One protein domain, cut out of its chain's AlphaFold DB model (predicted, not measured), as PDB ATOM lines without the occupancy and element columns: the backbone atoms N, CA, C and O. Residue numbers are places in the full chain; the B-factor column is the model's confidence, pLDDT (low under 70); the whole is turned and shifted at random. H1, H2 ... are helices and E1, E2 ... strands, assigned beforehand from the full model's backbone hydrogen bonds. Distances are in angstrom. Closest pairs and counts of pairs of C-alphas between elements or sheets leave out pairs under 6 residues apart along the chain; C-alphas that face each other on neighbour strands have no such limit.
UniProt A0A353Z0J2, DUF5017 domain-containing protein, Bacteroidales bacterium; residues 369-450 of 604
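What this domain is: This is residues 369 to 450 of the 604 residues of the protein "DUF5017 domain-containing protein" of Bacteroidales bacterium (UniProt A0A353Z0J2). A long, twisted hairpin of two strands, E2 and E3, makes the longest axis, with the short strands E1 and E4 added at its two edges and three short helices gathered along one side. H3 packs on the sheet, mostly by E4, while H1 and H2 form a corner farther out, and a long link joins H2 to H3. The 82 printed residues hold, along the chain, E1, H1, H2, H3, E2, E3 and E4; the sheet is mixed, in the order E1, E2, E3, E4, and the class is mixed, helices and strands. The whole is compact, with a radius of gyration of the C-alphas of 12.5 A, yet elongated, spanning 39 by 24 by 19 A.

How they stand to each other: E1, residues 369 to 371, is an edge strand and the parallel neighbour of E2, residues 414 to 424, at 27 degrees; N 370 and O 417 are 2.8 A apart, within hydrogen-bond range. Between them come H1, residues 374 to 380, H2, residues 382 to 385, and H3, residues 399 to 406: a strand-helix-strand unit, two parallel neighbour strands with helices between. H1 and H2 touch only at the corner, the closest C-alphas being those of Asp 378 and Gly 384, 4.0 A apart. H1 and H3 are close but not clearly touching, with the C-alphas of Asp 376 and Leu 402 7.5 A apart; they run opposite ways at a steep tilt of 68 degrees, only just short of about perpendicular. H1 and H2 are not on the sheet. In H1 and H3 every O i to N i+4 pair is within hydrogen-bond range; H2 is too short for such a pair. Residues 389 to 390 pair, parallel, with residues 422 to 423 of E2, which bends by 52 degrees at Asn 421. E2, E3, residues 429 to 440, and E4, residues 443 to 446, form a meander, each strand the antiparallel neighbour of the one before. In the hairpin of E2 and E3, N 418 and O 435 are 2.7 A apart; in that of E3 and E4, N 438 and O 445 are 2.8 A apart. H3 is on the sheet, and its closest C-alpha pair with E4 is Pro 400 and Trp 444, 5.0 A.

Where its parts are: E1 begins at C-alpha 369 (103.257, 96.020, 171.953) and is 6.7 A long. H1 measures 9.9 A, H2 6.0 A and H3 10.3 A. E2 runs 29.9 A from C-alpha 414 (104.317, 103.942, 163.399), and E3 33.3 A. E4, 9.8 A long, ends at C-alpha 446 (115.075, 99.714, 165.818).

The domain as a whole: The C-alphas farthest apart are those of Leu 409 and Asn 427, 39.6 A. The printed part has no cut, and the link from H2 to H3, 13 residues, is long. The mean pLDDT of the printed part is 88.9; residues 425 to 427 and 447 to 450 are under 70.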
ATOM      1  N   VAL A 369     102.314  96.880 171.228       96.12
ATOM      2  CA  VAL A 369     103.257  96.020 171.953       96.12
ATOM      3  C   VAL A 369     103.133  94.594 171.421       96.12
ATOM      4  O   VAL A 369     102.045  94.012 171.384       96.12
ATOM      5  N   TYR A 370     104.252  94.007 171.007       96.38
ATOM      6  CA  TYR A 370     104.315  92.668 170.439       96.38
ATOM      7  C   TYR A 370     105.313  91.792 171.194       96.38
ATOM      8  O   TYR A 370     106.522  91.969 171.081       96.38
ATOM      9  N   HIS A 371     104.813  90.794 171.920       97.00
ATOM     10  CA  HIS A 371     105.661  89.743 172.474       97.00
ATOM     11  C   HIS A 371     105.941  88.694 171.389       97.00
ATOM     12  O   HIS A 371     105.010  88.152 170.792       97.00
ATOM     13  N   VAL A 372     107.211  88.381 171.130       97.00
ATOM     14  CA  VAL A 372     107.602  87.344 170.165       97.00
ATOM     15  C   VAL A 372     107.209  85.975 170.715       97.00
ATOM     16  O   VAL A 372     107.653  85.567 171.788       97.00
ATOM     17  N   ASN A 373     106.342  85.261 170.001       95.06
ATOM     18  CA  ASN A 373     105.823  83.965 170.440       95.06
ATOM     19  C   ASN A 373     106.659  82.811 169.875       95.06
ATOM     20  O   ASN A 373     107.380  82.982 168.893       95.06
ATOM     21  N   SER A 374     106.531  81.608 170.449       92.62
ATOM     22  CA  SER A 374     107.242  80.403 169.968       92.62
ATOM     23  C   SER A 374     107.071  80.198 168.460       92.62
ATOM     24  O   SER A 374     108.029  79.926 167.748       92.62
ATOM     25  N   VAL A 375     105.857  80.420 167.958       91.38
ATOM     26  CA  VAL A 375     105.517  80.272 166.535       91.38
ATOM     27  C   VAL A 375     106.238  81.278 165.641       91.38
ATOM     28  O   VAL A 375     106.528  80.986 164.482       91.38
ATOM     29  N   ASP A 376     106.556  82.459 166.175       96.00
ATOM     30  CA  ASP A 376     107.338  83.466 165.469       96.00
ATOM     31  C   ASP A 376     108.813  83.062 165.446       96.00
ATOM     32  O   ASP A 376     109.444  83.126 164.392       96.00
ATOM     33  N   TYR A 377     109.355  82.593 166.575       95.81
ATOM     34  CA  TYR A 377     110.723  82.075 166.648       95.81
ATOM     35  C   TYR A 377     110.950  80.915 165.676       95.81
ATOM     36  O   TYR A 377     111.913  80.938 164.906       95.81
ATOM     37  N   ASP A 378     110.024  79.956 165.641       94.00
ATOM     38  CA  ASP A 378     110.049  78.831 164.704       94.00
ATOM     39  C   ASP A 378     110.005  79.299 163.243       94.00
ATOM     40  O   ASP A 378     110.739  78.787 162.393       94.00
ATOM     41  N   ALA A 379     109.186  80.312 162.939       94.75
ATOM     42  CA  ALA A 379     109.101  80.889 161.600       94.75
ATOM     43  C   ALA A 379     110.380  81.641 161.181       94.75
ATOM     44  O   ALA A 379     110.668  81.729 159.984       94.75
ATOM     45  N   MET A 380     111.149  82.168 162.140       95.75
ATOM     46  CA  MET A 380     112.409  82.887 161.903       95.75
ATOM     47  C   MET A 380     113.615  81.955 161.686       95.75
ATOM     48  O   MET A 380     114.628  82.392 161.139       95.75
ATOM     49  N   GLY A 381     113.521  80.669 162.041       95.31
ATOM     50  CA  GLY A 381     114.577  79.679 161.810       95.31
ATOM     51  C   GLY A 381     115.430  79.413 163.049       95.31
ATOM     52  O   GLY A 381     114.923  78.877 164.027       95.31
ATOM     53  N   SER A 382     116.732  79.728 163.009       94.12
ATOM     54  CA  SER A 382     117.681  79.428 164.102       94.12
ATOM     55  C   SER A 382     117.200  79.845 165.506       94.12
ATOM     56  O   SER A 382     117.337  79.014 166.412       94.12
ATOM     57  N   PRO A 383     116.570  81.028 165.696       94.88
ATOM     58  CA  PRO A 383     116.008  81.428 166.992       94.88
ATOM     59  C   PRO A 383     114.951  80.458 167.569       94.88
ATOM     60  O   PRO A 383     114.798  80.356 168.788       94.88
ATOM     61  N   GLY A 384     114.247  79.708 166.714       93.75
ATOM     62  CA  GLY A 384     113.221  78.719 167.084       93.75
ATOM     63  C   GLY A 384     113.734  77.534 167.894       93.75
ATOM     64  O   GLY A 384     112.994  76.955 168.680       93.75
ATOM     65  N   ASN A 385     115.026  77.198 167.802       92.81
ATOM     66  CA  ASN A 385     115.572  76.047 168.534       92.81
ATOM     67  C   ASN A 385     115.401  76.161 170.057       92.81
ATOM     68  O   ASN A 385     115.321  75.141 170.745       92.81
ATOM     69  N   TYR A 386     115.375  77.392 170.574       93.69
ATOM     70  CA  TYR A 386     115.302  77.676 172.006       93.69
ATOM     71  C   TYR A 386     114.338  78.822 172.351       93.69
ATOM     72  O   TYR A 386     114.329  79.270 173.498       93.69
ATOM     73  N   ASN A 387     113.547  79.303 171.383       95.62
ATOM     74  CA  ASN A 387     112.649  80.451 171.535       95.62
ATOM     75  C   ASN A 387     113.340  81.691 172.130       95.62
ATOM     76  O   ASN A 387     112.814  82.328 173.047       95.62
ATOM     77  N   ASN A 388     114.554  81.992 171.657       93.75
ATOM     78  CA  ASN A 388     115.319  83.171 172.054       93.75
ATOM     79  C   ASN A 388     116.293  83.618 170.957       93.75
ATOM     80  O   ASN A 388     116.671  82.848 170.076       93.75
ATOM     81  N   PHE A 389     116.691  84.881 171.037       91.38
ATOM     82  CA  PHE A 389     117.822  85.444 170.306       91.38
ATOM     83  C   PHE A 389     119.122  85.263 171.094       91.38
ATOM     84  O   PHE A 389     119.104  84.934 172.278       91.38
ATOM     85  N   SER A 390     120.263  85.497 170.453       83.00
ATOM     86  CA  SER A 390     121.583  85.405 171.085       83.00
ATOM     87  C   SER A 390     122.589  86.319 170.384       83.00
ATOM     88  O   SER A 390     122.263  86.974 169.395       83.00
ATOM     89  N   SER A 391     123.840  86.331 170.844       74.44
ATOM     90  CA  SER A 391     124.918  87.065 170.164       74.44
ATOM     91  C   SER A 391     125.166  86.575 168.728       74.44
ATOM     92  O   SER A 391     125.625  87.351 167.888       74.44
ATOM     93  N   SER A 392     124.839  85.311 168.423       77.69
ATOM     94  CA  SER A 392     124.914  84.739 167.070       77.69
ATOM     95  C   SER A 392     123.620  84.853 166.266       77.69
ATOM     96  O   SER A 392     123.676  84.868 165.041       77.69
ATOM     97  N   ASP A 393     122.472  84.928 166.938       87.19
ATOM     98  CA  ASP A 393     121.156  85.108 166.326       87.19
ATOM     99  C   ASP A 393     120.589  86.458 166.769       87.19
ATOM    100  O   ASP A 393     119.791  86.528 167.704       87.19
ATOM    101  N   LYS A 394     121.051  87.539 166.133       83.88
ATOM    102  CA  LYS A 394     120.776  88.907 166.580       83.88
ATOM    103  C   LYS A 394     119.342  89.324 166.242       83.88
ATOM    104  O   LYS A 394     118.938  89.160 165.092       83.88
ATOM    105  N   PRO A 395     118.577  89.927 167.169       88.44
ATOM    106  CA  PRO A 395     117.189  90.323 166.915       88.44
ATOM    107  C   PRO A 395     117.043  91.260 165.705       88.44
ATOM    108  O   PRO A 395     116.087  91.126 164.942       88.44
ATOM    109  N   GLN A 396     118.023  92.135 165.456       84.12
ATOM    110  CA  GLN A 396     118.028  93.074 164.327       84.12
ATOM    111  C   GLN A 396     118.009  92.377 162.956       84.12
ATOM    112  O   GLN A 396     117.517  92.951 161.985       84.12
ATOM    113  N   ASP A 397     118.481  91.130 162.870       87.44
ATOM    114  CA  ASP A 397     118.491  90.357 161.624       87.44
ATOM    115  C   ASP A 397     117.114  89.740 161.302       87.44
ATOM    116  O   ASP A 397     116.849  89.349 160.160       87.44
ATOM    117  N   TYR A 398     116.215  89.661 162.291       94.62
ATOM    118  CA  TYR A 398     114.953  88.923 162.182       94.62
ATOM    119  C   TYR A 398     113.707  89.787 162.433       94.62
ATOM    120  O   TYR A 398     112.728  89.695 161.681       94.62
ATOM    121  N   LEU A 399     113.729  90.643 163.459       95.19
ATOM    122  CA  LEU A 399     112.565  91.402 163.923       95.19
ATOM    123  C   LEU A 399     111.980  92.367 162.878       95.19
ATOM    124  O   LEU A 399     110.754  92.381 162.750       95.19
ATOM    125  N   PRO A 400     112.765  93.082 162.042       94.75
ATOM    126  CA  PRO A 400     112.188  93.919 160.986       94.75
ATOM    127  C   PRO A 400     111.290  93.146 160.006       94.75
ATOM    128  O   PRO A 400     110.236  93.630 159.584       94.75
ATOM    129  N   ASN A 401     111.669  91.909 159.660       95.69
ATOM    130  CA  ASN A 401     110.879  91.054 158.770       95.69
ATOM    131  C   ASN A 401     109.644  90.479 159.472       95.69
ATOM    132  O   ASN A 401     108.577  90.394 158.854       95.69
ATOM    133  N   LEU A 402     109.768  90.115 160.752       96.94
ATOM    134  CA  LEU A 402     108.630  89.713 161.577       96.94
ATOM    135  C   LEU A 402     107.592  90.840 161.637       96.94
ATOM    136  O   LEU A 402     106.427  90.621 161.301       96.94
ATOM    137  N   LEU A 403     108.019  92.058 161.975       96.94
ATOM    138  CA  LEU A 403     107.155  93.234 162.049       96.94
ATOM    139  C   LEU A 403     106.501  93.553 160.706       96.94
ATOM    140  O   LEU A 403     105.304  93.817 160.651       96.94
ATOM    141  N   LYS A 404     107.226  93.426 159.593       95.62
ATOM    142  CA  LYS A 404     106.644  93.574 158.251       95.62
ATOM    143  C   LYS A 404     105.511  92.578 157.972       95.62
ATOM    144  O   LYS A 404     104.558  92.916 157.273       95.62
ATOM    145  N   SER A 405     105.612  91.359 158.503       94.81
ATOM    146  CA  SER A 405     104.573  90.328 158.387       94.81
ATOM    147  C   SER A 405     103.366  90.618 159.286       94.81
ATOM    148  O   SER A 405     102.223  90.458 158.860       94.81
ATOM    149  N   LYS A 406     103.611  91.074 160.523       93.69
ATOM    150  CA  LYS A 406     102.564  91.352 161.524       93.69
ATOM    151  C   LYS A 406     101.818  92.660 161.264       93.69
ATOM    152  O   LYS A 406     100.615  92.729 161.503       93.69
ATOM    153  N   TYR A 407     102.501  93.650 160.698       94.69
ATOM    154  CA  TYR A 407     101.983  94.991 160.429       94.69
ATOM    155  C   TYR A 407     102.084  95.329 158.929       94.69
ATOM    156  O   TYR A 407     102.782  96.265 158.536       94.69
ATOM    157  N   PRO A 408     101.372  94.602 158.044       94.81
ATOM    158  CA  PRO A 408     101.469  94.795 156.592       94.81
ATOM    159  C   PRO A 408     100.908  96.144 156.108       94.81
ATOM    160  O   PRO A 408     101.083  96.500 154.943       94.81
ATOM    161  N   LEU A 409     100.206  96.873 156.983       93.62
ATOM    162  CA  LEU A 409      99.601  98.181 156.722       93.62
ATOM    163  C   LEU A 409     100.260  99.307 157.539       93.62
ATOM    164  O   LEU A 409      99.635 100.352 157.720       93.62
ATOM    165  N   ALA A 410     101.479  99.097 158.049       94.50
ATOM    166  CA  ALA A 410     102.207 100.101 158.819       94.50
ATOM    167  C   ALA A 410     102.348 101.423 158.044       94.50
ATOM    168  O   ALA A 410     102.679 101.438 156.854       94.50
ATOM    169  N   GLY A 411     102.042 102.529 158.724       93.25
ATOM    170  CA  GLY A 411     102.215 103.887 158.217       93.25
ATOM    171  C   GLY A 411     103.539 104.486 158.681       93.25
ATOM    172  O   GLY A 411     104.128 104.004 159.642       93.25
ATOM    173  N   GLN A 412     103.992 105.538 157.994       95.56
ATOM    174  CA  GLN A 412     105.171 106.316 158.388       95.56
ATOM    175  C   GLN A 412     105.069 106.744 159.862       95.56
ATOM    176  O   GLN A 412     103.997 107.180 160.285       95.56
ATOM    177  N   ASP A 413     106.175 106.618 160.596       93.00
ATOM    178  CA  ASP A 413     106.320 106.949 162.019       93.00
ATOM    179  C   ASP A 413     105.496 106.059 162.977       93.00
ATOM    180  O   ASP A 413     105.357 106.385 164.153       93.00
ATOM    181  N   MET A 414     104.937 104.932 162.507       95.31
ATOM    182  CA  MET A 414     104.317 103.942 163.399       95.31
ATOM    183  C   MET A 414     105.382 103.331 164.309       95.31
ATOM    184  O   MET A 414     106.393 102.834 163.814       95.31
ATOM    185  N   GLU A 415     105.122 103.312 165.614       95.19
ATOM    186  CA  GLU A 415     106.001 102.712 166.613       95.19
ATOM    187  C   GLU A 415     105.400 101.406 167.145       95.19
ATOM    188  O   GLU A 415     104.186 101.288 167.300       95.19
ATOM    189  N   VAL A 416     106.244 100.404 167.394       95.94
ATOM    190  CA  VAL A 416     105.863  99.144 168.045       95.94
ATOM    191  C   VAL A 416     106.963  98.737 169.014       95.94
ATOM    192  O   VAL A 416     108.120  98.601 168.617       95.94
ATOM    193  N   VAL A 417     106.610  98.480 170.269       95.62
ATOM    194  CA  VAL A 417     107.505  97.834 171.234       95.62
ATOM    195  C   VAL A 417     107.500  96.331 170.976       95.62
ATOM    196  O   VAL A 417     106.447  95.696 170.965       95.62
ATOM    197  N   VAL A 418     108.670  95.739 170.769       95.69
ATOM    198  CA  VAL A 418     108.852  94.302 170.575       95.69
ATOM    199  C   VAL A 418     109.573  93.719 171.773       95.69
ATOM    200  O   VAL A 418     110.684  94.131 172.091       95.69
ATOM    201  N   VAL A 419     108.954  92.726 172.404       95.50
ATOM    202  CA  VAL A 419     109.499  92.040 173.576       95.50
ATOM    203  C   VAL A 419     109.908  90.623 173.202       95.50
ATOM    204  O   VAL A 419     109.149  89.901 172.553       95.50
ATOM    205  N   TYR A 420     111.117  90.223 173.580       94.38
ATOM    206  CA  TYR A 420     111.716  88.961 173.171       94.38
ATOM    207  C   TYR A 420     112.658  88.393 174.235       94.38
ATOM    208  O   TYR A 420     113.274  89.110 175.014       94.38
ATOM    209  N   ASN A 421     112.839  87.078 174.213       93.50
ATOM    210  CA  ASN A 421     113.862  86.401 174.998       93.50
ATOM    211  C   ASN A 421     115.236  86.532 174.335       93.50
ATOM    212  O   ASN A 421     115.371  86.328 173.122       93.50
ATOM    213  N   TYR A 422     116.266  86.780 175.139       88.69
ATOM    214  CA  TYR A 422     117.665  86.812 174.732       88.69
ATOM    215  C   TYR A 422     118.508  85.922 175.645       88.69
ATOM    216  O   TYR A 422     118.513  86.091 176.863       88.69
ATOM    217  N   PHE A 423     119.226  84.968 175.063       84.50
ATOM    218  CA  PHE A 423     120.159  84.105 175.772       84.50
ATOM    219  C   PHE A 423     121.559  84.721 175.789       84.50
ATOM    220  O   PHE A 423     122.220  84.866 174.757       84.50
ATOM    221  N   ASN A 424     122.036  85.030 176.992       70.81
ATOM    222  CA  ASN A 424     123.398  85.474 177.220       70.81
ATOM    223  C   ASN A 424     124.306  84.259 177.464       70.81
ATOM    224  O   ASN A 424     124.273  83.604 178.508       70.81
ATOM    225  N   SER A 425     125.165  83.971 176.485       67.81
ATOM    226  CA  SER A 425     126.072  82.822 176.511       67.81
ATOM    227  C   SER A 425     127.201  82.922 177.544       67.81
ATOM    228  O   SER A 425     127.917  81.942 177.735       67.81
ATOM    229  N   ILE A 426     127.399  84.080 178.186       55.50
ATOM    230  CA  ILE A 426     128.429  84.274 179.219       55.50
ATOM    231  C   ILE A 426     127.955  83.689 180.547       55.50
ATOM    232  O   ILE A 426     128.643  82.881 181.165       55.50
ATOM    233  N   ASN A 427     126.777  84.123 180.996       61.12
ATOM    234  CA  ASN A 427     126.222  83.759 182.297       61.12
ATOM    235  C   ASN A 427     125.196  82.618 182.197       61.12
ATOM    236  O   ASN A 427     124.717  82.148 183.226       61.12
ATOM    237  N   PHE A 428     124.911  82.137 180.981       74.31
ATOM    238  CA  PHE A 428     123.930  81.089 180.687       74.31
ATOM    239  C   PHE A 428     122.517  81.443 181.168       74.31
ATOM    240  O   PHE A 428     121.756  80.566 181.581       74.31
ATOM    241  N   VAL A 429     122.169  82.728 181.112       74.75
ATOM    242  CA  VAL A 429     120.853  83.239 181.500       74.75
ATOM    243  C   VAL A 429     120.090  83.666 180.254       74.75
ATOM    244  O   VAL A 429     120.629  84.352 179.386       74.75
ATOM    245  N   THR A 430     118.819  83.278 180.186       85.06
ATOM    246  CA  THR A 430     117.861  83.867 179.249       85.06
ATOM    247  C   THR A 430     117.110  84.978 179.963       85.06
ATOM    248  O   THR A 430     116.555  84.748 181.036       85.06
ATOM    249  N   THR A 431     117.098  86.168 179.375       83.94
ATOM    250  CA  THR A 431     116.401  87.345 179.895       83.94
ATOM    251  C   THR A 431     115.368  87.831 178.892       83.94
ATOM    252  O   THR A 431     115.603  87.771 177.685       83.94
ATOM    253  N   THR A 432     114.252  88.356 179.384       89.31
ATOM    254  CA  THR A 432     113.296  89.104 178.564       89.31
ATOM    255  C   THR A 432     113.850  90.503 178.324       89.31
ATOM    256  O   THR A 432     114.235  91.177 179.274       89.31
ATOM    257  N   LEU A 433     113.917  90.926 177.065       88.75
ATOM    258  CA  LEU A 433     114.327  92.261 176.637       88.75
ATOM    259  C   LEU A 433     113.220  92.891 175.796       88.75
ATOM    260  O   LEU A 433     112.452  92.179 175.150       88.75
ATOM    261  N   ALA A 434     113.169  94.217 175.775       90.25
ATOM    262  CA  ALA A 434     112.265  94.979 174.929       90.25
ATOM    263  C   ALA A 434     113.047  95.985 174.074       90.25
ATOM    264  O   ALA A 434     114.089  96.491 174.487       90.25
ATOM    265  N   ASP A 435     112.539  96.258 172.876       88.44
ATOM    266  CA  ASP A 435     113.084  97.238 171.937       88.44
ATOM    267  C   ASP A 435     111.934  97.937 171.204       88.44
ATOM    268  O   ASP A 435     110.910  97.316 170.916       88.44
ATOM    269  N   LYS A 436     112.080  99.221 170.884       90.88
ATOM    270  CA  LYS A 436     111.071  99.986 170.147       90.88
ATOM    271  C   LYS A 436     111.456 100.055 168.677       90.88
ATOM    272  O   LYS A 436     112.534 100.527 168.350       90.88
ATOM    273  N   TYR A 437     110.569  99.656 167.777       93.06
ATOM    274  CA  TYR A 437     110.764  99.763 166.332       93.06
ATOM    275  C   TYR A 437     109.891 100.870 165.752       93.06
ATOM    276  O   TYR A 437     108.727 100.986 166.117       93.06
ATOM    277  N   THR A 438     110.437 101.649 164.819       94.50
ATOM    278  CA  THR A 438     109.723 102.696 164.077       94.50
ATOM    279  C   THR A 438     109.678 102.345 162.596       94.50
ATOM    280  O   THR A 438     110.682 101.923 162.022       94.50
ATOM    281  N   PHE A 439     108.519 102.502 161.962       95.44
ATOM    282  CA  PHE A 439     108.370 102.269 160.530       95.44
ATOM    283  C   PHE A 439     108.698 103.528 159.721       95.44
ATOM    284  O   PHE A 439     107.930 104.492 159.712       95.44
ATOM    285  N   ASN A 440     109.808 103.487 158.982       91.38
ATOM    286  CA  ASN A 440     110.313 104.588 158.167       91.38
ATOM    287  C   ASN A 440     110.584 104.124 156.736       91.38
ATOM    288  O   ASN A 440     111.239 103.112 156.507       91.38
ATOM    289  N   GLU A 441     110.059 104.855 155.750       88.75
ATOM    290  CA  GLU A 441     110.353 104.647 154.320       88.75
ATOM    291  C   GLU A 441     110.182 103.197 153.795       88.75
ATOM    292  O   GLU A 441     110.729 102.829 152.754       88.75
ATOM    293  N   GLY A 442     109.349 102.375 154.447       88.38
ATOM    294  CA  GLY A 442     109.094 100.983 154.050       88.38
ATOM    295  C   GLY A 442     109.866  99.924 154.843       88.38
ATOM    296  O   GLY A 442     109.701  98.728 154.561       88.38
ATOM    297  N   GLU A 443     110.672 100.341 155.817       92.56
ATOM    298  CA  GLU A 443     111.486  99.485 156.675       92.56
ATOM    299  C   GLU A 443     111.163  99.728 158.155       92.56
ATOM    300  O   GLU A 443     110.730 100.807 158.552       92.56
ATOM    301  N   TRP A 444     111.314  98.681 158.965       94.44
ATOM    302  CA  TRP A 444     111.216  98.776 160.418       94.44
ATOM    303  C   TRP A 444     112.620  98.965 160.974       94.44
ATOM    304  O   TRP A 444     113.469  98.087 160.815       94.44
ATOM    305  N   GLU A 445     112.846 100.094 161.622       88.12
ATOM    306  CA  GLU A 445     114.125 100.469 162.210       88.12
ATOM    307  C   GLU A 445     114.016 100.369 163.727       88.12
ATOM    308  O   GLU A 445     113.079 100.899 164.321       88.12
ATOM    309  N   SER A 446     114.962  99.684 164.361       84.94
ATOM    310  CA  SER A 446     115.075  99.714 165.818       84.94
ATOM    311  C   SER A 446     115.471 101.126 166.262       84.94
ATOM    312  O   SER A 446     116.403 101.722 165.719       84.94
ATOM    313  N   ALA A 447     114.759 101.660 167.249       69.06
ATOM    314  CA  ALA A 447     115.095 102.899 167.934       69.06
ATOM    315  C   ALA A 447     116.275 102.706 168.896       69.06
ATOM    316  O   ALA A 447     116.867 103.698 169.328       69.06
ATOM    317  N   TYR A 448     116.629 101.458 169.223       64.25
ATOM    318  CA  TYR A 448     117.688 101.141 170.162       64.25
ATOM    319  C   TYR A 448     118.834 100.371 169.501       64.25
ATOM    320  O   TYR A 448     118.854  99.145 169.358       64.25
ATOM    321  N   ASN A 449     119.872 101.123 169.138       55.62
ATOM    322  CA  ASN A 449     121.160 100.545 168.814       55.62
ATOM    323  C   ASN A 449     121.864 100.262 170.150       55.62
ATOM    324  O   ASN A 449     122.458 101.168 170.726       55.62
ATOM    325  N   PHE A 450     121.809  99.019 170.639       59.78
ATOM    326  CA  PHE A 450     122.513  98.537 171.846       59.78
ATOM    327  C   PHE A 450     124.045  98.724 171.785       59.78
ATOM    328  O   PHE A 450     124.778  98.140 172.562       59.78
TER     329      PHE A 450